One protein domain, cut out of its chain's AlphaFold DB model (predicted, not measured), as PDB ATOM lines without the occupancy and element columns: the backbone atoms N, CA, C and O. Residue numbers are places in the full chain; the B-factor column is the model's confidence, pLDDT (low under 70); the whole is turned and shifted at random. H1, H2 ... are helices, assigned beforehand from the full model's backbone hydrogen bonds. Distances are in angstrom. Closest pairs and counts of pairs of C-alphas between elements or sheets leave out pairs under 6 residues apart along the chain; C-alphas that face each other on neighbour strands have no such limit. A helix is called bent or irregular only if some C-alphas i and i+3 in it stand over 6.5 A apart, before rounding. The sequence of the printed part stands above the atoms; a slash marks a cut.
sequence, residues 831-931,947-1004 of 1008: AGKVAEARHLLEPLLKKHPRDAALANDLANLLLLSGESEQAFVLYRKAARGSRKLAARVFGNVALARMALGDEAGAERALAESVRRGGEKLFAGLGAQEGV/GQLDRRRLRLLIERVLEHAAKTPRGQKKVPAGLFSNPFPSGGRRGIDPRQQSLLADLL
ATOM      1  N   ALA A 831     171.161 163.986 160.110       78.12
ATOM      2  CA  ALA A 831     171.232 165.142 159.219       78.12
ATOM      3  C   ALA A 831     172.642 165.377 158.633       78.12
ATOM      4  O   ALA A 831     172.856 166.386 157.967       78.12
ATOM      5  N   GLY A 832     173.617 164.498 158.904       80.94
ATOM      6  CA  GLY A 832     175.006 164.646 158.450       80.94
ATOM      7  C   GLY A 832     175.825 165.685 159.228       80.94
ATOM      8  O   GLY A 832     177.002 165.883 158.943       80.94
ATOM      9  N   LYS A 833     175.251 166.319 160.257       86.56
ATOM     10  CA  LYS A 833     175.908 167.305 161.131       86.56
ATOM     11  C   LYS A 833     176.713 166.613 162.235       86.56
ATOM     12  O   LYS A 833     176.480 166.816 163.427       86.56
ATOM     13  N   VAL A 834     177.640 165.745 161.828       87.81
ATOM     14  CA  VAL A 834     178.369 164.829 162.722       87.81
ATOM     15  C   VAL A 834     179.196 165.587 163.765       87.81
ATOM     16  O   VAL A 834     179.170 165.218 164.936       87.81
ATOM     17  N   ALA A 835     179.860 166.681 163.381       89.69
ATOM     18  CA  ALA A 835     180.648 167.498 164.307       89.69
ATOM     19  C   ALA A 835     179.784 168.114 165.427       89.69
ATOM     20  O   ALA A 835     180.100 167.963 166.607       89.69
ATOM     21  N   GLU A 836     178.643 168.722 165.073       90.44
ATOM     22  CA  GLU A 836     177.692 169.262 166.057       90.44
ATOM     23  C   GLU A 836     177.155 168.154 166.983       90.44
ATOM     24  O   GLU A 836     177.005 168.359 168.187       90.44
ATOM     25  N   ALA A 837     176.884 166.963 166.437       91.69
ATOM     26  CA  ALA A 837     176.409 165.819 167.213       91.69
ATOM     27  C   ALA A 837     177.457 165.310 168.217       91.69
ATOM     28  O   ALA A 837     177.117 164.984 169.356       91.69
ATOM     29  N   ARG A 838     178.735 165.262 167.817       92.75
ATOM     30  CA  ARG A 838     179.849 164.831 168.675       92.75
ATOM     31  C   ARG A 838     180.073 165.780 169.841       92.75
ATOM     32  O   ARG A 838     180.195 165.315 170.972       92.75
ATOM     33  N   HIS A 839     180.006 167.088 169.588       91.56
ATOM     34  CA  HIS A 839     180.124 168.108 170.629       91.56
ATOM     35  C   HIS A 839     179.078 167.934 171.751       91.56
ATOM     36  O   HIS A 839     179.323 168.305 172.897       91.56
ATOM     37  N   LEU A 840     177.918 167.335 171.451       89.88
ATOM     38  CA  LEU A 840     176.903 167.013 172.458       89.88
ATOM     39  C   LEU A 840     177.214 165.730 173.248       89.88
ATOM     40  O   LEU A 840     176.954 165.693 174.449       89.88
ATOM     41  N   LEU A 841     177.738 164.677 172.609       90.88
ATOM     42  CA  LEU A 841     177.913 163.364 173.253       90.88
ATOM     43  C   LEU A 841     179.267 163.162 173.934       90.88
ATOM     44  O   LEU A 841     179.325 162.475 174.954       90.88
ATOM     45  N   GLU A 842     180.351 163.731 173.407       92.19
ATOM     46  CA  GLU A 842     181.700 163.516 173.946       92.19
ATOM     47  C   GLU A 842     181.839 163.974 175.411       92.19
ATOM     48  O   GLU A 842     182.326 163.183 176.229       92.19
ATOM     49  N   PRO A 843     181.361 165.171 175.817       89.69
ATOM     50  CA  PRO A 843     181.412 165.583 177.219       89.69
ATOM     51  C   PRO A 843     180.552 164.693 178.125       89.69
ATOM     52  O   PRO A 843     180.913 164.441 179.276       89.69
ATOM     53  N   LEU A 844     179.422 164.194 177.614       88.19
ATOM     54  CA  LEU A 844     178.514 163.333 178.374       88.19
ATOM     55  C   LEU A 844     179.114 161.955 178.620       88.19
ATOM     56  O   LEU A 844     179.044 161.461 179.742       88.19
ATOM     57  N   LEU A 845     179.755 161.356 177.616       90.38
ATOM     58  CA  LEU A 845     180.422 160.068 177.790       90.38
ATOM     59  C   LEU A 845     181.641 160.182 178.717       90.38
ATOM     60  O   LEU A 845     181.900 159.250 179.476       90.38
ATOM     61  N   LYS A 846     182.356 161.319 178.714       90.88
ATOM     62  CA  LYS A 846     183.424 161.594 179.696       90.88
ATOM     63  C   LYS A 846     182.884 161.609 181.131       90.88
ATOM     64  O   LYS A 846     183.494 161.006 182.008       90.88
ATOM     65  N   LYS A 847     181.725 162.238 181.363       87.56
ATOM     66  CA  LYS A 847     181.054 162.280 182.680       87.56
ATOM     67  C   LYS A 847     180.410 160.948 183.077       87.56
ATOM     68  O   LYS A 847     180.357 160.616 184.257       87.56
ATOM     69  N   HIS A 848     179.942 160.171 182.102       87.44
ATOM     70  CA  HIS A 848     179.272 158.888 182.309       87.44
ATOM     71  C   HIS A 848     179.991 157.762 181.551       87.44
ATOM     72  O   HIS A 848     179.427 157.156 180.635       87.44
ATOM     73  N   PRO A 849     181.231 157.410 181.940       87.75
ATOM     74  CA  PRO A 849     182.082 156.517 181.158       87.75
ATOM     75  C   PRO A 849     181.553 155.084 181.063       87.75
ATOM     76  O   PRO A 849     182.061 154.323 180.246       87.75
ATOM     77  N   ARG A 850     180.565 154.684 181.870       87.06
ATOM     78  CA  ARG A 850     179.952 153.344 181.834       87.06
ATOM     79  C   ARG A 850     178.633 153.292 181.053       87.06
ATOM     80  O   ARG A 850     178.051 152.216 180.946       87.06
ATOM     81  N   ASP A 851     178.171 154.407 180.489       89.00
ATOM     82  CA  ASP A 851     176.926 154.441 179.721       89.00
ATOM     83  C   ASP A 851     177.105 153.778 178.343       89.00
ATOM     84  O   ASP A 851     177.738 154.308 177.424       89.00
ATOM     85  N   ALA A 852     176.537 152.581 178.205       90.38
ATOM     86  CA  ALA A 852     176.604 151.794 176.981       90.38
ATOM     87  C   ALA A 852     175.824 152.416 175.808       90.38
ATOM     88  O   ALA A 852     176.194 152.195 174.656       90.38
ATOM     89  N   ALA A 853     174.753 153.174 176.074       88.69
ATOM     90  CA  ALA A 853     173.947 153.815 175.038       88.69
ATOM     91  C   ALA A 853     174.689 155.010 174.432       88.69
ATOM     92  O   ALA A 853     174.791 155.097 173.206       88.69
ATOM     93  N   LEU A 854     175.289 155.855 175.280       90.38
ATOM     94  CA  LEU A 854     176.161 156.949 174.842       90.38
ATOM     95  C   LEU A 854     177.375 156.424 174.068       90.38
ATOM     96  O   LEU A 854     177.716 156.970 173.021       90.38
ATOM     97  N   ALA A 855     177.990 155.331 174.535       92.38
ATOM     98  CA  ALA A 855     179.105 154.703 173.831       92.38
ATOM     99  C   ALA A 855     178.699 154.190 172.435       92.38
ATOM    100  O   ALA A 855     179.447 154.392 171.484       92.38
ATOM    101  N   ASN A 856     177.519 153.573 172.282       93.81
ATOM    102  CA  ASN A 856     177.013 153.132 170.975       93.81
ATOM    103  C   ASN A 856     176.717 154.303 170.031       93.81
ATOM    104  O   ASN A 856     177.065 154.247 168.856       93.81
ATOM    105  N   ASP A 857     176.057 155.349 170.523       92.94
ATOM    106  CA  ASP A 857     175.669 156.478 169.677       92.94
ATOM    107  C   ASP A 857     176.877 157.335 169.280       92.94
ATOM    108  O   ASP A 857     176.954 157.781 168.137       92.94
ATOM    109  N   LEU A 858     177.865 157.503 170.167       94.00
ATOM    110  CA  LEU A 858     179.136 158.127 169.798       94.00
ATOM    111  C   LEU A 858     179.940 157.238 168.837       94.00
ATOM    112  O   LEU A 858     180.513 157.762 167.890       94.00
ATOM    113  N   ALA A 859     179.933 155.910 169.012       93.75
ATOM    114  CA  ALA A 859     180.546 154.989 168.051       93.75
ATOM    115  C   ALA A 859     179.928 155.131 166.653       93.75
ATOM    116  O   ALA A 859     180.660 155.191 165.671       93.75
ATOM    117  N   ASN A 860     178.600 155.263 166.563       94.06
ATOM    118  CA  ASN A 860     177.911 155.562 165.306       94.06
ATOM    119  C   ASN A 860     178.414 156.876 164.688       94.06
ATOM    120  O   ASN A 860     178.670 156.918 163.491       94.06
ATOM    121  N   LEU A 861     178.583 157.940 165.479       92.38
ATOM    122  CA  LEU A 861     179.093 159.224 164.980       92.38
ATOM    123  C   LEU A 861     180.556 159.151 164.524       92.38
ATOM    124  O   LEU A 861     180.874 159.708 163.480       92.38
ATOM    125  N   LEU A 862     181.418 158.446 165.263       91.38
ATOM    126  CA  LEU A 862     182.817 158.214 164.879       91.38
ATOM    127  C   LEU A 862     182.911 157.397 163.591       91.38
ATOM    128  O   LEU A 862     183.718 157.679 162.713       91.38
ATOM    129  N   LEU A 863     182.030 156.411 163.441       88.56
ATOM    130  CA  LEU A 863     181.929 155.640 162.214       88.56
ATOM    131  C   LEU A 863     181.523 156.542 161.032       88.56
ATOM    132  O   LEU A 863     182.104 156.442 159.955       88.56
ATOM    133  N   LEU A 864     180.581 157.470 161.240       86.88
ATOM    134  CA  LEU A 864     180.171 158.444 160.223       86.88
ATOM    135  C   LEU A 864     181.250 159.484 159.893       86.88
ATOM    136  O   LEU A 864     181.279 159.947 158.758       86.88
ATOM    137  N   SER A 865     182.149 159.824 160.825       86.31
ATOM    138  CA  SER A 865     183.329 160.659 160.541       86.31
ATOM    139  C   SER A 865     184.497 159.883 159.919       86.31
ATOM    140  O   SER A 865     185.514 160.483 159.587       86.31
ATOM    141  N   GLY A 866     184.356 158.568 159.712       83.38
ATOM    142  CA  GLY A 866     185.393 157.704 159.138       83.38
ATOM    143  C   GLY A 866     186.396 157.147 160.155       83.38
ATOM    144  O   GLY A 866     187.259 156.353 159.782       83.38
ATOM    145  N   GLU A 867     186.257 157.477 161.441       87.50
ATOM    146  CA  GLU A 867     187.113 157.045 162.557       87.50
ATOM    147  C   GLU A 867     186.729 155.644 163.060       87.50
ATOM    148  O   GLU A 867     186.346 155.421 164.214       87.50
ATOM    149  N   SER A 868     186.825 154.668 162.159       85.62
ATOM    150  CA  SER A 868     186.325 153.305 162.375       85.62
ATOM    151  C   SER A 868     187.006 152.588 163.546       85.62
ATOM    152  O   SER A 868     186.349 151.853 164.280       85.62
ATOM    153  N   GLU A 869     188.300 152.821 163.781       85.75
ATOM    154  CA  GLU A 869     189.036 152.203 164.894       85.75
ATOM    155  C   GLU A 869     188.474 152.609 166.254       85.75
ATOM    156  O   GLU A 869     188.133 151.759 167.083       85.75
ATOM    157  N   GLN A 870     188.295 153.914 166.452       89.00
ATOM    158  CA  GLN A 870     187.709 154.456 167.672       89.00
ATOM    159  C   GLN A 870     186.245 154.012 167.817       89.00
ATOM    160  O   GLN A 870     185.808 153.659 168.918       89.00
ATOM    161  N   ALA A 871     185.501 153.939 166.705       90.88
ATOM    162  CA  ALA A 871     184.141 153.412 166.694       90.88
ATOM    163  C   ALA A 871     184.084 151.958 167.196       90.88
ATOM    164  O   ALA A 871     183.282 151.644 168.077       90.88
ATOM    165  N   PHE A 872     184.965 151.069 166.723       92.25
ATOM    166  CA  PHE A 872     185.005 149.676 167.180       92.25
ATOM    167  C   PHE A 872     185.400 149.531 168.658       92.25
ATOM    168  O   PHE A 872     184.834 148.681 169.358       92.25
ATOM    169  N   VAL A 873     186.297 150.384 169.170       92.00
ATOM    170  CA  VAL A 873     186.623 150.439 170.609       92.00
ATOM    171  C   VAL A 873     185.375 150.764 171.433       92.00
ATOM    172  O   VAL A 873     185.088 150.080 172.424       92.00
ATOM    173  N   LEU A 874     184.601 151.766 171.009       93.69
ATOM    174  CA  LEU A 874     183.370 152.154 171.692       93.69
ATOM    175  C   LEU A 874     182.243 151.129 171.521       93.69
ATOM    176  O   LEU A 874     181.554 150.842 172.500       93.69
ATOM    177  N   TYR A 875     182.092 150.493 170.356       94.44
ATOM    178  CA  TYR A 875     181.152 149.381 170.179       94.44
ATOM    179  C   TYR A 875     181.483 148.216 171.114       94.44
ATOM    180  O   TYR A 875     180.591 147.685 171.778       94.44
ATOM    181  N   ARG A 876     182.762 147.850 171.261       92.81
ATOM    182  CA  ARG A 876     183.183 146.809 172.213       92.81
ATOM    183  C   ARG A 876     182.779 147.162 173.642       92.81
ATOM    184  O   ARG A 876     182.282 146.308 174.379       92.81
ATOM    185  N   LYS A 877     182.976 148.424 174.028       92.06
ATOM    186  CA  LYS A 877     182.593 148.951 175.341       92.06
ATOM    187  C   LYS A 877     181.073 148.911 175.539       92.06
ATOM    188  O   LYS A 877     180.611 148.408 176.561       92.06
ATOM    189  N   ALA A 878     180.301 149.345 174.544       92.62
ATOM    190  CA  ALA A 878     178.839 149.342 174.562       92.62
ATOM    191  C   ALA A 878     178.251 147.922 174.655       92.62
ATOM    192  O   ALA A 878     177.366 147.667 175.471       92.62
ATOM    193  N   ALA A 879     178.776 146.974 173.870       91.25
ATOM    194  CA  ALA A 879     178.328 145.581 173.883       91.25
ATOM    195  C   ALA A 879     178.577 144.891 175.235       91.25
ATOM    196  O   ALA A 879     177.754 144.081 175.665       91.25
ATOM    197  N   ARG A 880     179.686 145.219 175.917       89.12
ATOM    198  CA  ARG A 880     180.000 144.714 177.268       89.12
ATOM    199  C   ARG A 880     179.166 145.393 178.355       89.12
ATOM    200  O   ARG A 880     178.763 144.730 179.302       89.12
ATOM    201  N   GLY A 881     178.898 146.691 178.211       86.06
ATOM    202  CA  GLY A 881     178.186 147.485 179.213       86.06
ATOM    203  C   GLY A 881     176.675 147.238 179.274       86.06
ATOM    204  O   GLY A 881     176.061 147.517 180.298       86.06
ATOM    205  N   SER A 882     176.048 146.710 178.213       87.81
ATOM    206  CA  SER A 882     174.608 146.422 178.218       87.81
ATOM    207  C   SER A 882     174.234 145.197 177.388       87.81
ATOM    208  O   SER A 882     174.217 145.225 176.155       87.81
ATOM    209  N   ARG A 883     173.790 144.136 178.075       83.50
ATOM    210  CA  ARG A 883     173.254 142.922 177.433       83.50
ATOM    211  C   ARG A 883     172.028 143.216 176.562       83.50
ATOM    212  O   ARG A 883     171.861 142.581 175.526       83.50
ATOM    213  N   LYS A 884     171.202 144.193 176.959       82.88
ATOM    214  CA  LYS A 884     170.000 144.627 176.222       82.88
ATOM    215  C   LYS A 884     170.348 145.365 174.924       82.88
ATOM    216  O   LYS A 884     169.603 145.267 173.954       82.88
ATOM    217  N   LEU A 885     171.461 146.102 174.903       87.25
ATOM    218  CA  LEU A 885     171.904 146.859 173.729       87.25
ATOM    219  C   LEU A 885     172.772 146.024 172.779       87.25
ATOM    220  O   LEU A 885     172.831 146.333 171.593       87.25
ATOM    221  N   ALA A 886     173.400 144.954 173.277       88.25
ATOM    222  CA  ALA A 886     174.358 144.138 172.535       88.25
ATOM    223  C   ALA A 886     173.875 143.731 171.130       88.25
ATOM    224  O   ALA A 886     174.631 143.892 170.181       88.25
ATOM    225  N   ALA A 887     172.619 143.296 170.961       88.50
ATOM    226  CA  ALA A 887     172.073 142.958 169.638       88.50
ATOM    227  C   ALA A 887     172.172 144.128 168.634       88.50
ATOM    228  O   ALA A 887     172.617 143.951 167.505       88.50
ATOM    229  N   ARG A 888     171.844 145.358 169.058       90.88
ATOM    230  CA  ARG A 888     171.980 146.554 168.206       90.88
ATOM    231  C   ARG A 888     173.425 146.870 167.884       90.88
ATOM    232  O   ARG A 888     173.732 147.175 166.741       90.88
ATOM    233  N   VAL A 889     174.297 146.771 168.884       92.94
ATOM    234  CA  VAL A 889     175.726 147.032 168.707       92.94
ATOM    235  C   VAL A 889     176.317 146.070 167.678       92.94
ATOM    236  O   VAL A 889     177.000 146.512 166.763       92.94
ATOM    237  N   PHE A 890     176.005 144.775 167.765       92.31
ATOM    238  CA  PHE A 890     176.448 143.793 166.772       92.31
ATOM    239  C   PHE A 890     175.848 144.046 165.384       92.31
ATOM    240  O   PHE A 890     176.532 143.850 164.384       92.31
ATOM    241  N   GLY A 891     174.620 144.566 165.309       90.44
ATOM    242  CA  GLY A 891     174.062 145.059 164.051       90.44
ATOM    243  C   GLY A 891     174.845 146.235 163.461       90.44
ATOM    244  O   GLY A 891     175.152 146.223 162.273       90.44
ATOM    245  N   ASN A 892     175.250 147.205 164.284       92.62
ATOM    246  CA  ASN A 892     176.090 148.325 163.844       92.62
ATOM    247  C   ASN A 892     177.488 147.872 163.420       92.62
ATOM    248  O   ASN A 892     178.002 148.353 162.418       92.62
ATOM    249  N   VAL A 893     178.076 146.904 164.126       92.31
ATOM    250  CA  VAL A 893     179.346 146.265 163.747       92.31
ATOM    251  C   VAL A 893     179.218 145.557 162.397       92.31
ATOM    252  O   VAL A 893     180.130 145.659 161.581       92.31
ATOM    253  N   ALA A 894     178.093 144.886 162.128       90.62
ATOM    254  CA  ALA A 894     177.842 144.268 160.828       90.62
ATOM    255  C   ALA A 894     177.796 145.315 159.704       90.62
ATOM    256  O   ALA A 894     178.463 145.156 158.685       90.62
ATOM    257  N   LEU A 895     177.080 146.423 159.923       89.19
ATOM    258  CA  LEU A 895     177.010 147.543 158.979       89.19
ATOM    259  C   LEU A 895     178.374 148.208 158.760       89.19
ATOM    260  O   LEU A 895     178.742 148.480 157.621       89.19
ATOM    261  N   ALA A 896     179.132 148.430 159.835       89.12
ATOM    262  CA  ALA A 896     180.478 148.991 159.788       89.12
ATOM    263  C   ALA A 896     181.415 148.111 158.955       89.12
ATOM    264  O   ALA A 896     182.074 148.600 158.044       89.12
ATOM    265  N   ARG A 897     181.432 146.800 159.214       88.31
ATOM    266  CA  ARG A 897     182.258 145.841 158.465       88.31
ATOM    267  C   ARG A 897     181.866 145.763 157.001       88.31
ATOM    268  O   ARG A 897     182.739 145.767 156.142       88.31
ATOM    269  N   MET A 898     180.570 145.788 156.712       85.44
ATOM    270  CA  MET A 898     180.083 145.806 155.339       85.44
ATOM    271  C   MET A 898     180.483 147.089 154.596       85.44
ATOM    272  O   MET A 898     180.902 147.013 153.445       85.44
ATOM    273  N   ALA A 899     180.425 148.250 155.259       82.00
ATOM    274  CA  ALA A 899     180.887 149.526 154.705       82.00
ATOM    275  C   ALA A 899     182.415 149.586 154.516       82.00
ATOM    276  O   ALA A 899     182.900 150.305 153.648       82.00
ATOM    277  N   LEU A 900     183.166 148.810 155.302       83.69
ATOM    278  CA  LEU A 900     184.612 148.615 155.151       83.69
ATOM    279  C   LEU A 900     184.966 147.516 154.131       83.69
ATOM    280  O   LEU A 900     186.137 147.330 153.819       83.69
ATOM    281  N   GLY A 901     183.976 146.793 153.598       80.38
ATOM    282  CA  GLY A 901     184.167 145.708 152.632       80.38
ATOM    283  C   GLY A 901     184.511 144.335 153.214       80.38
ATOM    284  O   GLY A 901     184.772 143.410 152.451       80.38
ATOM    285  N   ASP A 902     184.457 144.169 154.535       85.75
ATOM    286  CA  ASP A 902     184.623 142.886 155.225       85.75
ATOM    287  C   ASP A 902     183.275 142.152 155.353       85.75
ATOM    288  O   ASP A 902     182.608 142.172 156.392       85.75
ATOM    289  N   GLU A 903     182.847 141.510 154.263       83.81
ATOM    290  CA  GLU A 903     181.563 140.800 154.188       83.81
ATOM    291  C   GLU A 903     181.509 139.586 155.139       83.81
ATOM    292  O   GLU A 903     180.509 139.378 155.826       83.81
ATOM    293  N   ALA A 904     182.613 138.843 155.280       83.75
ATOM    294  CA  ALA A 904     182.700 137.685 156.175       83.75
ATOM    295  C   ALA A 904     182.628 138.080 157.660       83.75
ATOM    296  O   ALA A 904     182.045 137.383 158.497       83.75
ATOM    297  N   GLY A 905     183.234 139.205 158.039       86.19
ATOM    298  CA  GLY A 905     183.064 139.763 159.374       86.19
ATOM    299  C   GLY A 905     181.675 140.363 159.595       86.19
ATOM    300  O   GLY A 905     181.142 140.239 160.700       86.19
ATOM    301  N   ALA A 906     181.068 140.966 158.567       88.12
ATOM    302  CA  ALA A 906     179.693 141.453 158.631       88.12
ATOM    303  C   ALA A 906     178.698 140.311 158.888       88.12
ATOM    304  O   ALA A 906     177.852 140.435 159.773       88.12
ATOM    305  N   GLU A 907     178.854 139.173 158.204       88.81
ATOM    306  CA  GLU A 907     178.045 137.966 158.409       88.81
ATOM    307  C   GLU A 907     178.147 137.448 159.852       88.81
ATOM    308  O   GLU A 907     177.135 137.234 160.523       88.81
ATOM    309  N   ARG A 908     179.375 137.332 160.376       88.38
ATOM    310  CA  ARG A 908     179.629 136.897 161.762       88.38
ATOM    311  C   ARG A 908     179.021 137.849 162.796       88.38
ATOM    312  O   ARG A 908     178.457 137.395 163.792       88.38
ATOM    313  N   ALA A 909     179.121 139.159 162.572       89.50
ATOM    314  CA  ALA A 909     178.521 140.168 163.444       89.50
ATOM    315  C   ALA A 909     176.986 140.127 163.394       89.50
ATOM    316  O   ALA A 909     176.322 140.226 164.428       89.50
ATOM    317  N   LEU A 910     176.413 139.931 162.206       89.50
ATOM    318  CA  LEU A 910     174.972 139.844 162.007       89.50
ATOM    319  C   LEU A 910     174.381 138.588 162.659       89.50
ATOM    320  O   LEU A 910     173.367 138.682 163.350       89.50
ATOM    321  N   ALA A 911     175.053 137.442 162.533       87.44
ATOM    322  CA  ALA A 911     174.675 136.209 163.219       87.44
ATOM    323  C   ALA A 911     174.668 136.383 164.748       87.44
ATOM    324  O   ALA A 911     173.762 135.905 165.433       87.44
ATOM    325  N   GLU A 912     175.637 137.124 165.293       88.00
ATOM    326  CA  GLU A 912     175.681 137.447 166.722       88.00
ATOM    327  C   GLU A 912     174.562 138.416 167.145       88.00
ATOM    328  O   GLU A 912     174.009 138.285 168.241       88.00
ATOM    329  N   SER A 913     174.180 139.359 166.277       88.88
ATOM    330  CA  SER A 913     173.009 140.218 166.488       88.88
ATOM    331  C   SER A 913     171.718 139.396 166.565       88.88
ATOM    332  O   SER A 913     170.980 139.497 167.549       88.88
ATOM    333  N   VAL A 914     171.485 138.519 165.582       86.25
ATOM    334  CA  VAL A 914     170.325 137.612 165.503       86.25
ATOM    335  C   VAL A 914     170.250 136.698 166.727       86.25
ATOM    336  O   VAL A 914     169.228 136.676 167.410       86.25
ATOM    337  N   ARG A 915     171.365 136.063 167.116       83.56
ATOM    338  CA  ARG A 915     171.468 135.210 168.317       83.56
ATOM    339  C   ARG A 915     171.023 135.912 169.604       83.56
ATOM    340  O   ARG A 915     170.552 135.268 170.540       83.56
ATOM    341  N   ARG A 916     171.165 137.237 169.662       85.44
ATOM    342  CA  ARG A 916     170.772 138.084 170.799       85.44
ATOM    343  C   ARG A 916     169.362 138.671 170.659       85.44
ATOM    344  O   ARG A 916     169.021 139.596 171.396       85.44
ATOM    345  N   GLY A 917     168.544 138.143 169.748       81.31
ATOM    346  CA  GLY A 917     167.181 138.605 169.474       81.31
ATOM    347  C   GLY A 917     167.119 139.835 168.563       81.31
ATOM    348  O   GLY A 917     166.161 140.606 168.630       81.31
ATOM    349  N   GLY A 918     168.157 140.059 167.751       79.50
ATOM    350  CA  GLY A 918     168.276 141.194 166.836       79.50
ATOM    351  C   GLY A 918     167.471 141.079 165.539       79.50
ATOM    352  O   GLY A 918     167.441 142.039 164.782       79.50
ATOM    353  N   GLU A 919     166.786 139.961 165.292       75.75
ATOM    354  CA  GLU A 919     166.012 139.675 164.065       75.75
ATOM    355  C   GLU A 919     165.062 140.831 163.700       75.75
ATOM    356  O   GLU A 919     165.076 141.365 162.591       75.75
ATOM    357  N   LYS A 920     164.316 141.332 164.693       72.94
ATOM    358  CA  LYS A 920     163.346 142.429 164.525       72.94
ATOM    359  C   LYS A 920     163.981 143.793 164.235       72.94
ATOM    360  O   LYS A 920     163.262 144.723 163.877       72.94
ATOM    361  N   LEU A 921     165.293 143.953 164.425       74.62
ATOM    362  CA  LEU A 921     165.997 145.215 164.160       74.62
ATOM    363  C   LEU A 921     166.159 145.473 162.657       74.62
ATOM    364  O   LEU A 921     166.297 146.628 162.265       74.62
ATOM    365  N   PHE A 922     166.093 144.423 161.834       70.50
ATOM    366  CA  PHE A 922     166.340 144.494 160.391       70.50
ATOM    367  C   PHE A 922     165.079 144.326 159.531       70.50
ATOM    368  O   PHE A 922     165.166 144.377 158.307       70.50
ATOM    369  N   ALA A 923     163.899 144.198 160.147       57.72
ATOM    370  CA  ALA A 923     162.626 144.005 159.444       57.72
ATOM    371  C   ALA A 923     162.333 145.100 158.392       57.72
ATOM    372  O   ALA A 923     161.772 144.818 157.338       57.72
ATOM    373  N   GLY A 924     162.782 146.341 158.627       53.16
ATOM    374  CA  GLY A 924     162.627 147.465 157.691       53.16
ATOM    375  C   GLY A 924     163.450 147.368 156.396       53.16
ATOM    376  O   GLY A 924     163.274 148.201 155.511       53.16
ATOM    377  N   LEU A 925     164.334 146.369 156.266       57.75
ATOM    378  CA  LEU A 925     165.110 146.088 155.050       57.75
ATOM    379  C   LEU A 925     164.438 145.051 154.132       57.75
ATOM    380  O   LEU A 925     164.982 144.730 153.076       57.75
ATOM    381  N   GLY A 926     163.254 144.551 154.506       49.62
ATOM    382  CA  GLY A 926     162.450 143.646 153.680       49.62
ATOM    383  C   GLY A 926     162.813 142.161 153.782       49.62
ATOM    384  O   GLY A 926     162.415 141.402 152.904       49.62
ATOM    385  N   ALA A 927     163.545 141.741 154.819       49.38
ATOM    386  CA  ALA A 927     163.780 140.328 155.123       49.38
ATOM    387  C   ALA A 927     162.597 139.773 155.944       49.38
ATOM    388  O   ALA A 927     162.343 140.251 157.052       49.38
ATOM    389  N   GLN A 928     161.845 138.815 155.393       41.28
ATOM    390  CA  GLN A 928     160.728 138.144 156.073       41.28
ATOM    391  C   GLN A 928     161.161 136.778 156.624       41.28
ATOM    392  O   GLN A 928     161.986 136.098 156.019       41.28
ATOM    393  N   GLU A 929     160.579 136.356 157.748       35.34
ATOM    394  CA  GLU A 929     160.687 134.973 158.226       35.34
ATOM    395  C   GLU A 929     159.776 134.058 157.388       35.34
ATOM    396  O   GLU A 929     158.570 134.291 157.309       35.34
ATOM    397  N   GLY A 930     160.337 132.991 156.811       39.03
ATOM    398  CA  GLY A 930     159.566 131.794 156.452       39.03
ATOM    399  C   GLY A 930     158.817 131.785 155.114       39.03
ATOM    400  O   GLY A 930     157.792 131.115 155.022       39.03
ATOM    401  N   VAL A 931     159.310 132.452 154.068       30.69
ATOM    402  CA  VAL A 931     158.826 132.216 152.693       30.69
ATOM    403  C   VAL A 931     159.936 131.543 151.891       30.69
ATOM    404  O   VAL A 931     160.982 132.146 151.672       30.69
ATOM    405  N   GLY A 947     183.360 145.863 148.235       55.09
ATOM    406  CA  GLY A 947     183.616 146.891 149.254       55.09
ATOM    407  C   GLY A 947     182.650 148.084 149.305       55.09
ATOM    408  O   GLY A 947     183.004 149.109 149.881       55.09
ATOM    409  N   GLN A 948     181.453 147.986 148.714       65.69
ATOM    410  CA  GLN A 948     180.424 149.034 148.778       65.69
ATOM    411  C   GLN A 948     179.198 148.590 149.594       65.69
ATOM    412  O   GLN A 948     178.644 147.514 149.358       65.69
ATOM    413  N   LEU A 949     178.743 149.434 150.527       70.81
ATOM    414  CA  LEU A 949     177.494 149.229 151.266       70.81
ATOM    415  C   LEU A 949     176.286 149.353 150.315       70.81
ATOM    416  O   LEU A 949     176.023 150.426 149.775       70.81
ATOM    417  N   ASP A 950     175.540 148.260 150.126       73.75
ATOM    418  CA  ASP A 950     174.350 148.168 149.262       73.75
ATOM    419  C   ASP A 950     173.190 147.505 150.029       73.75
ATOM    420  O   ASP A 950     173.349 146.426 150.607       73.75
ATOM    421  N   ARG A 951     172.001 148.132 150.011       73.19
ATOM    422  CA  ARG A 951     170.785 147.614 150.665       73.19
ATOM    423  C   ARG A 951     170.379 146.235 150.144       73.19
ATOM    424  O   ARG A 951     169.903 145.424 150.934       73.19
ATOM    425  N   ARG A 952     170.576 145.940 148.852       72.69
ATOM    426  CA  ARG A 952     170.241 144.627 148.273       72.69
ATOM    427  C   ARG A 952     171.169 143.539 148.803       72.69
ATOM    428  O   ARG A 952     170.685 142.495 149.230       72.69
ATOM    429  N   ARG A 953     172.484 143.785 148.811       77.12
ATOM    430  CA  ARG A 953     173.463 142.856 149.401       77.12
ATOM    431  C   ARG A 953     173.201 142.644 150.888       77.12
ATOM    432  O   ARG A 953     173.211 141.508 151.344       77.12
ATOM    433  N   LEU A 954     172.917 143.721 151.624       78.25
ATOM    434  CA  LEU A 954     172.623 143.644 153.052       78.25
ATOM    435  C   LEU A 954     171.380 142.784 153.310       78.25
ATOM    436  O   LEU A 954     171.408 141.928 154.187       78.25
ATOM    437  N   ARG A 955     170.319 142.956 152.512       81.38
ATOM    438  CA  ARG A 955     169.116 142.117 152.582       81.38
ATOM    439  C   ARG A 955     169.427 140.637 152.342       81.38
ATOM    440  O   ARG A 955     169.031 139.817 153.160       81.38
ATOM    441  N   LEU A 956     170.160 140.309 151.275       81.38
ATOM    442  CA  LEU A 956     170.540 138.923 150.965       81.38
ATOM    443  C   LEU A 956     171.396 138.297 152.075       81.38
ATOM    444  O   LEU A 956     171.237 137.121 152.394       81.38
ATOM    445  N   LEU A 957     172.292 139.082 152.680       83.25
ATOM    446  CA  LEU A 957     173.101 138.644 153.815       83.25
ATOM    447  C   LEU A 957     172.233 138.373 155.054       83.25
ATOM    448  O   LEU A 957     172.431 137.367 155.728       83.25
ATOM    449  N   ILE A 958     171.254 139.240 155.336       82.56
ATOM    450  CA  ILE A 958     170.285 139.044 156.425       82.56
ATOM    451  C   ILE A 958     169.459 137.779 156.198       82.56
ATOM    452  O   ILE A 958     169.376 136.961 157.108       82.56
ATOM    453  N   GLU A 959     168.891 137.595 155.006       81.38
ATOM    454  CA  GLU A 959     168.103 136.405 154.653       81.38
ATOM    455  C   GLU A 959     168.934 135.127 154.849       81.38
ATOM    456  O   GLU A 959     168.515 134.227 155.576       81.38
ATOM    457  N   ARG A 960     170.173 135.103 154.334       84.31
ATOM    458  CA  ARG A 960     171.104 133.983 154.527       84.31
ATOM    459  C   ARG A 960     171.363 133.692 156.006       84.31
ATOM    460  O   ARG A 960     171.298 132.537 156.423       84.31
ATOM    461  N   VAL A 961     171.655 134.711 156.816       84.38
ATOM    462  CA  VAL A 961     171.935 134.532 158.252       84.38
ATOM    463  C   VAL A 961     170.699 134.043 159.010       84.38
ATOM    464  O   VAL A 961     170.837 133.191 159.887       84.38
ATOM    465  N   LEU A 962     169.503 134.536 158.678       80.62
ATOM    466  CA  LEU A 962     168.247 134.086 159.286       80.62
ATOM    467  C   LEU A 962     167.959 132.611 158.960       80.62
ATOM    468  O   LEU A 962     167.608 131.848 159.860       80.62
ATOM    469  N   GLU A 963     168.195 132.179 157.718       80.12
ATOM    470  CA  GLU A 963     168.076 130.769 157.318       80.12
ATOM    471  C   GLU A 963     169.050 129.853 158.076       80.12
ATOM    472  O   GLU A 963     168.675 128.759 158.505       80.12
ATOM    473  N   HIS A 964     170.299 130.286 158.275       77.38
ATOM    474  CA  HIS A 964     171.298 129.518 159.030       77.38
ATOM    475  C   HIS A 964     170.998 129.509 160.538       77.38
ATOM    476  O   HIS A 964     171.185 128.490 161.210       77.38
ATOM    477  N   ALA A 965     170.489 130.619 161.080       69.75
ATOM    478  CA  ALA A 965     170.087 130.725 162.478       69.75
ATOM    479  C   ALA A 965     168.908 129.796 162.814       69.75
ATOM    480  O   ALA A 965     168.902 129.208 163.895       69.75
ATOM    481  N   ALA A 966     167.973 129.586 161.879       61.69
ATOM    482  CA  ALA A 966     166.873 128.630 162.032       61.69
ATOM    483  C   ALA A 966     167.347 127.166 162.168       61.69
ATOM    484  O   ALA A 966     166.641 126.342 162.745       61.69
ATOM    485  N   LYS A 967     168.550 126.845 161.671       61.62
ATOM    486  CA  LYS A 967     169.112 125.483 161.628       61.62
ATOM    487  C   LYS A 967     170.112 125.169 162.753       61.62
ATOM    488  O   LYS A 967     170.543 124.027 162.867       61.62
ATOM    489  N   THR A 968     170.495 126.144 163.587       55.53
ATOM    490  CA  THR A 968     171.607 125.991 164.552       55.53
ATOM    491  C   THR A 968     171.130 126.060 166.019       55.53
ATOM    492  O   THR A 968     170.509 127.053 166.404       55.53
ATOM    493  N   PRO A 969     171.443 125.077 166.895       53.59
ATOM    494  CA  PRO A 969     171.074 125.119 168.315       53.59
ATOM    495  C   PRO A 969     171.733 126.284 169.080       53.59
ATOM    496  O   PRO A 969     172.899 126.616 168.862       53.59
ATOM    497  N   ARG A 970     171.014 126.878 170.047       52.19
ATOM    498  CA  ARG A 970     171.394 128.088 170.824       52.19
ATOM    499  C   ARG A 970     172.566 127.912 171.830       52.19
ATOM    500  O   ARG A 970     172.577 128.556 172.877       52.19
ATOM    501  N   GLY A 971     173.556 127.061 171.546       45.38
ATOM    502  CA  GLY A 971     174.543 126.576 172.529       45.38
ATOM    503  C   GLY A 971     175.922 127.261 172.595       45.38
ATOM    504  O   GLY A 971     176.570 127.183 173.638       45.38
ATOM    505  N   GLN A 972     176.414 127.944 171.553       50.12
ATOM    506  CA  GLN A 972     177.771 128.529 171.589       50.12
ATOM    507  C   GLN A 972     177.796 129.924 172.244       50.12
ATOM    508  O   GLN A 972     177.185 130.871 171.752       50.12
ATOM    509  N   LYS A 973     178.526 130.055 173.366       52.69
ATOM    510  CA  LYS A 973     178.564 131.265 174.219       52.69
ATOM    511  C   LYS A 973     179.698 132.264 173.917       52.69
ATOM    512  O   LYS A 973     179.687 133.351 174.496       52.69
ATOM    513  N   LYS A 974     180.681 131.943 173.066       62.53
ATOM    514  CA  LYS A 974     181.827 132.839 172.801       62.53
ATOM    515  C   LYS A 974     181.582 133.716 171.566       62.53
ATOM    516  O   LYS A 974     181.277 133.216 170.489       62.53
ATOM    517  N   VAL A 975     181.732 135.032 171.743       66.56
ATOM    518  CA  VAL A 975     181.741 136.013 170.644       66.56
ATOM    519  C   VAL A 975     182.966 135.724 169.760       66.56
ATOM    520  O   VAL A 975     184.059 135.612 170.321       66.56
ATOM    521  N   PRO A 976     182.823 135.605 168.425       68.50
ATOM    522  CA  PRO A 976     183.952 135.362 167.529       68.50
ATOM    523  C   PRO A 976     185.092 136.369 167.738       68.50
ATOM    524  O   PRO A 976     184.854 137.578 167.857       68.50
ATOM    525  N   ALA A 977     186.330 135.871 167.798       69.31
ATOM    526  CA  ALA A 977     187.513 136.704 167.990       69.31
ATOM    527  C   ALA A 977     187.658 137.724 166.847       69.31
ATOM    528  O   ALA A 977     187.345 137.436 165.693       69.31
ATOM    529  N   GLY A 978     188.105 138.937 167.180       77.00
ATOM    530  CA  GLY A 978     188.380 139.981 166.191       77.00
ATOM    531  C   GLY A 978     187.164 140.732 165.641       77.00
ATOM    532  O   GLY A 978     187.363 141.596 164.807       77.00
ATOM    533  N   LEU A 979     185.920 140.496 166.095       83.50
ATOM    534  CA  LEU A 979     184.730 141.229 165.596       83.50
ATOM    535  C   LEU A 979     184.740 142.746 165.865       83.50
ATOM    536  O   LEU A 979     184.126 143.515 165.126       83.50
ATOM    537  N   PHE A 980     185.448 143.177 166.908       85.31
ATOM    538  CA  PHE A 980     185.593 144.583 167.296       85.31
ATOM    539  C   PHE A 980     186.979 145.156 166.962       85.31
ATOM    540  O   PHE A 980     187.418 146.097 167.617       85.31
ATOM    541  N   SER A 981     187.709 144.568 166.016       82.06
ATOM    542  CA  SER A 981     188.904 145.192 165.442       82.06
ATOM    543  C   SER A 981     188.596 145.733 164.050       82.06
ATOM    544  O   SER A 981     187.730 145.201 163.350       82.06
ATOM    545  N   ASN A 982     189.308 146.791 163.662       73.56
ATOM    546  CA  ASN A 982     189.322 147.250 162.281       73.56
ATOM    547  C   ASN A 982     190.000 146.166 161.416       73.56
ATOM    548  O   ASN A 982     191.100 145.737 161.772       73.56
ATOM    549  N   PRO A 983     189.364 145.680 160.334       71.94
ATOM    550  CA  PRO A 983     189.968 144.684 159.448       71.94
ATOM    551  C   PRO A 983     191.200 145.200 158.685       71.94
ATOM    552  O   PRO A 983     191.957 144.379 158.176       71.94
ATOM    553  N   PHE A 984     191.434 146.518 158.636       70.44
ATOM    554  CA  PHE A 984     192.556 147.134 157.913       70.44
ATOM    555  C   PHE A 984     193.353 148.089 158.830       70.44
ATOM    556  O   PHE A 984     193.004 149.267 158.912       70.44
ATOM    557  N   PRO A 985     194.391 147.602 159.547       55.88
ATOM    558  CA  PRO A 985     195.088 148.360 160.600       55.88
ATOM    559  C   PRO A 985     196.147 149.371 160.120       55.88
ATOM    560  O   PRO A 985     196.599 150.186 160.915       55.88
ATOM    561  N   SER A 986     196.612 149.317 158.866       48.75
ATOM    562  CA  SER A 986     197.633 150.250 158.356       48.75
ATOM    563  C   SER A 986     197.769 150.202 156.830       48.75
ATOM    564  O   SER A 986     197.770 149.132 156.234       48.75
ATOM    565  N   GLY A 987     197.906 151.381 156.208       46.12
ATOM    566  CA  GLY A 987     198.451 151.554 154.854       46.12
ATOM    567  C   GLY A 987     197.555 151.133 153.682       46.12
ATOM    568  O   GLY A 987     197.612 150.003 153.223       46.12
ATOM    569  N   GLY A 988     196.809 152.090 153.113       43.94
ATOM    570  CA  GLY A 988     196.231 151.961 151.765       43.94
ATOM    571  C   GLY A 988     194.702 151.921 151.699       43.94
ATOM    572  O   GLY A 988     194.111 150.876 151.475       43.94
ATOM    573  N   ARG A 989     194.081 153.110 151.790       47.28
ATOM    574  CA  ARG A 989     192.668 153.439 151.488       47.28
ATOM    575  C   ARG A 989     191.580 152.694 152.291       47.28
ATOM    576  O   ARG A 989     191.176 151.606 151.910       47.28
ATOM    577  N   ARG A 990     190.939 153.431 153.216       54.78
ATOM    578  CA  ARG A 990     189.484 153.757 153.245       54.78
ATOM    579  C   ARG A 990     188.956 153.844 154.684       54.78
ATOM    580  O   ARG A 990     188.465 152.868 155.239       54.78
ATOM    581  N   GLY A 991     188.909 155.061 155.234       59.94
ATOM    582  CA  GLY A 991     187.714 155.415 156.007       59.94
ATOM    583  C   GLY A 991     186.474 155.166 155.135       59.94
ATOM    584  O   GLY A 991     186.593 155.094 153.907       59.94
ATOM    585  N   ILE A 992     185.303 154.993 155.749       68.25
ATOM    586  CA  ILE A 992     184.060 154.751 155.003       68.25
ATOM    587  C   ILE A 992     183.941 155.769 153.873       68.25
ATOM    588  O   ILE A 992     184.068 156.972 154.110       68.25
ATOM    589  N   ASP A 993     183.724 155.269 152.655       70.62
ATOM    590  CA  ASP A 993     183.563 156.093 151.461       70.62
ATOM    591  C   ASP A 993     182.586 157.244 151.774       70.62
ATOM    592  O   ASP A 993     181.447 156.973 152.176       70.62
ATOM    593  N   PRO A 994     182.989 158.519 151.612       68.25
ATOM    594  CA  PRO A 994     182.116 159.663 151.866       68.25
ATOM    595  C   PRO A 994     180.777 159.573 151.122       68.25
ATOM    596  O   PRO A 994     179.748 160.027 151.620       68.25
ATOM    597  N   ARG A 995     180.750 158.902 149.960       67.44
ATOM    598  CA  ARG A 995     179.527 158.653 149.179       67.44
ATOM    599  C   ARG A 995     178.574 157.662 149.861       67.44
ATOM    600  O   ARG A 995     177.382 157.663 149.564       67.44
ATOM    601  N   GLN A 996     179.077 156.835 150.778       72.00
ATOM    602  CA  GLN A 996     178.327 155.826 151.535       72.00
ATOM    603  C   GLN A 996     177.911 156.300 152.933       72.00
ATOM    604  O   GLN A 996     176.984 155.723 153.503       72.00
ATOM    605  N   GLN A 997     178.521 157.361 153.476       75.62
ATOM    606  CA  GLN A 997     178.205 157.888 154.815       75.62
ATOM    607  C   GLN A 997     176.712 158.194 154.991       75.62
ATOM    608  O   GLN A 997     176.125 157.872 156.021       75.62
ATOM    609  N   SER A 998     176.064 158.741 153.958       71.19
ATOM    610  CA  SER A 998     174.627 159.035 153.986       71.19
ATOM    611  C   SER A 998     173.750 157.777 154.043       71.19
ATOM    612  O   SER A 998     172.696 157.792 154.677       71.19
ATOM    613  N   LEU A 999     174.156 156.686 153.389       74.75
ATOM    614  CA  LEU A 999     173.447 155.407 153.469       74.75
ATOM    615  C   LEU A 999     173.703 154.729 154.821       74.75
ATOM    616  O   LEU A 999     172.791 154.153 155.407       74.75
ATOM    617  N   LEU A1000     174.929 154.819 155.328       80.56
ATOM    618  CA  LEU A1000     175.300 154.257 156.616       80.56
ATOM    619  C   LEU A1000     174.570 154.955 157.773       80.56
ATOM    620  O   LEU A1000     174.031 154.272 158.639       80.56
ATOM    621  N   ALA A1001     174.460 156.288 157.757       78.69
ATOM    622  CA  ALA A1001     173.740 157.064 158.775       78.69
ATOM    623  C   ALA A1001     172.276 156.622 158.952       78.69
ATOM    624  O   ALA A1001     171.762 156.628 160.076       78.69
ATOM    625  N   ASP A1002     171.630 156.197 157.859       71.50
ATOM    626  CA  ASP A1002     170.261 155.671 157.858       71.50
ATOM    627  C   ASP A1002     170.163 154.278 158.485       71.50
ATOM    628  O   ASP A1002     169.179 153.965 159.158       71.50
ATOM    629  N   LEU A1003     171.150 153.423 158.213       79.06
ATOM    630  CA  LEU A1003     171.126 152.016 158.608       79.06
ATOM    631  C   LEU A1003     171.554 151.816 160.064       79.06
ATOM    632  O   LEU A1003     171.144 150.836 160.688       79.06
ATOM    633  N   LEU A1004     172.345 152.739 160.620       87.12
ATOM    634  CA  LEU A1004     172.842 152.634 161.988       87.12
ATOM    635  C   LEU A1004     171.706 152.585 163.024       87.12
ATOM    636  O   LEU A1004     170.793 153.413 163.082       87.12
TER     637      LEU A1004
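What this domain is: This is residues 831 to 931 and 947 to 1004 of the 1008 residues of an uncharacterized protein of Deltaproteobacteria bacterium (UniProt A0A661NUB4). Five helices, H1 to H5, run up and down one after another, each folding back on the one before; H1 lies at one end of the body, and H6 packs slantwise on H5 at the other. H7 packs beside the last residues of H2 and H4, after a long unnamed stretch that comes back from H6. The printed part has 159 residues, with seven named helices in the order H1 to H7 and no named strand; its class is all helix. It is compact, with a radius of gyration of the C-alphas of 15.3 A and spans of 45 by 33 by 30 A.

Where its parts are: H1, residues 834 to 847, begins at C-alpha 834 at (178.369, 164.829, 162.722) and measures 20.3 A. H2, residues 852 to 864, measures 18.4 A, and H3, residues 868 to 881, 19.6 A. H4, residues 886 to 899, measures 19.7 A, with C-alpha 886 at (174.358, 144.138, 172.535). H5, residues 903 to 915, measures 18.2 A. H6, residues 951 to 966, is the longest at 22.5 A. H7, residues 994 to 1003, measures 15.0 A and ends at C-alpha 1003 at (171.126, 152.016, 158.608). H1 and H7 are only just irregular: C-alphas 840 and 843 are 6.7 A apart, C-alphas 995 and 998 6.9 A.

How they stand to each other: H2 and H4 are the hub, touching four helices each. H2, H3, H4 and H7 form an up and down bundle, each running against the one before it. H1 and H2 are a helical hairpin at a shallow tilt of 30 degrees, closest at the C-alphas of Leu 845 and Leu 854, 6.0 A. H2 and H3 are a hairpin at 16 degrees, closest at Ala 852 and Ala 878, C-alphas 4.1 A apart. H3 and H4 are a hairpin at 15 degrees, with C-alphas 879 and 886 closest at 4.4 A. H2 and H4 only just touch, with 3 pairs of C-alphas within 8 A, the closest being those of Asn 856 and Val 889, 6.6 A. H4 and H5 are a hairpin at 15 degrees, closest at C-alphas 894 and 906, 4.0 A. H5 and H6 touch at a steep tilt of 51 degrees, running the same way, closest at C-alphas 911 and 961, 5.9 A. H7 touches H2 with residues 860 to 864 of H2 alone, closest at C-alphas 864 and 997, 5.8 A. It touches H4 with residues 895 to 899 of H4 alone, closest at C-alphas 895 and 1000, 7.3 A. H1 and H7 are apart, and so are H6 and H7. Every O i to N i+4 pair is within hydrogen-bond range in H2, H3, H4, H5 and H6; 7 of 10 are in H1 and 3 of 6 in H7.

The domain as a whole: The two C-alphas farthest apart are those of Lys 847 and Val 931, 47.9 A. Residues 932 to 946 are not printed, in the link across the cut from H5 to H6; C-alphas 931 and 947 are 29.0 A apart. The link from H6 to H7 is long, 27 residues. The mean pLDDT of the printed part is 78.8; 34 residues are under 70, namely 923 to 931, 947 to 948, 965 to 977, 985 to 992 and 994 to 995.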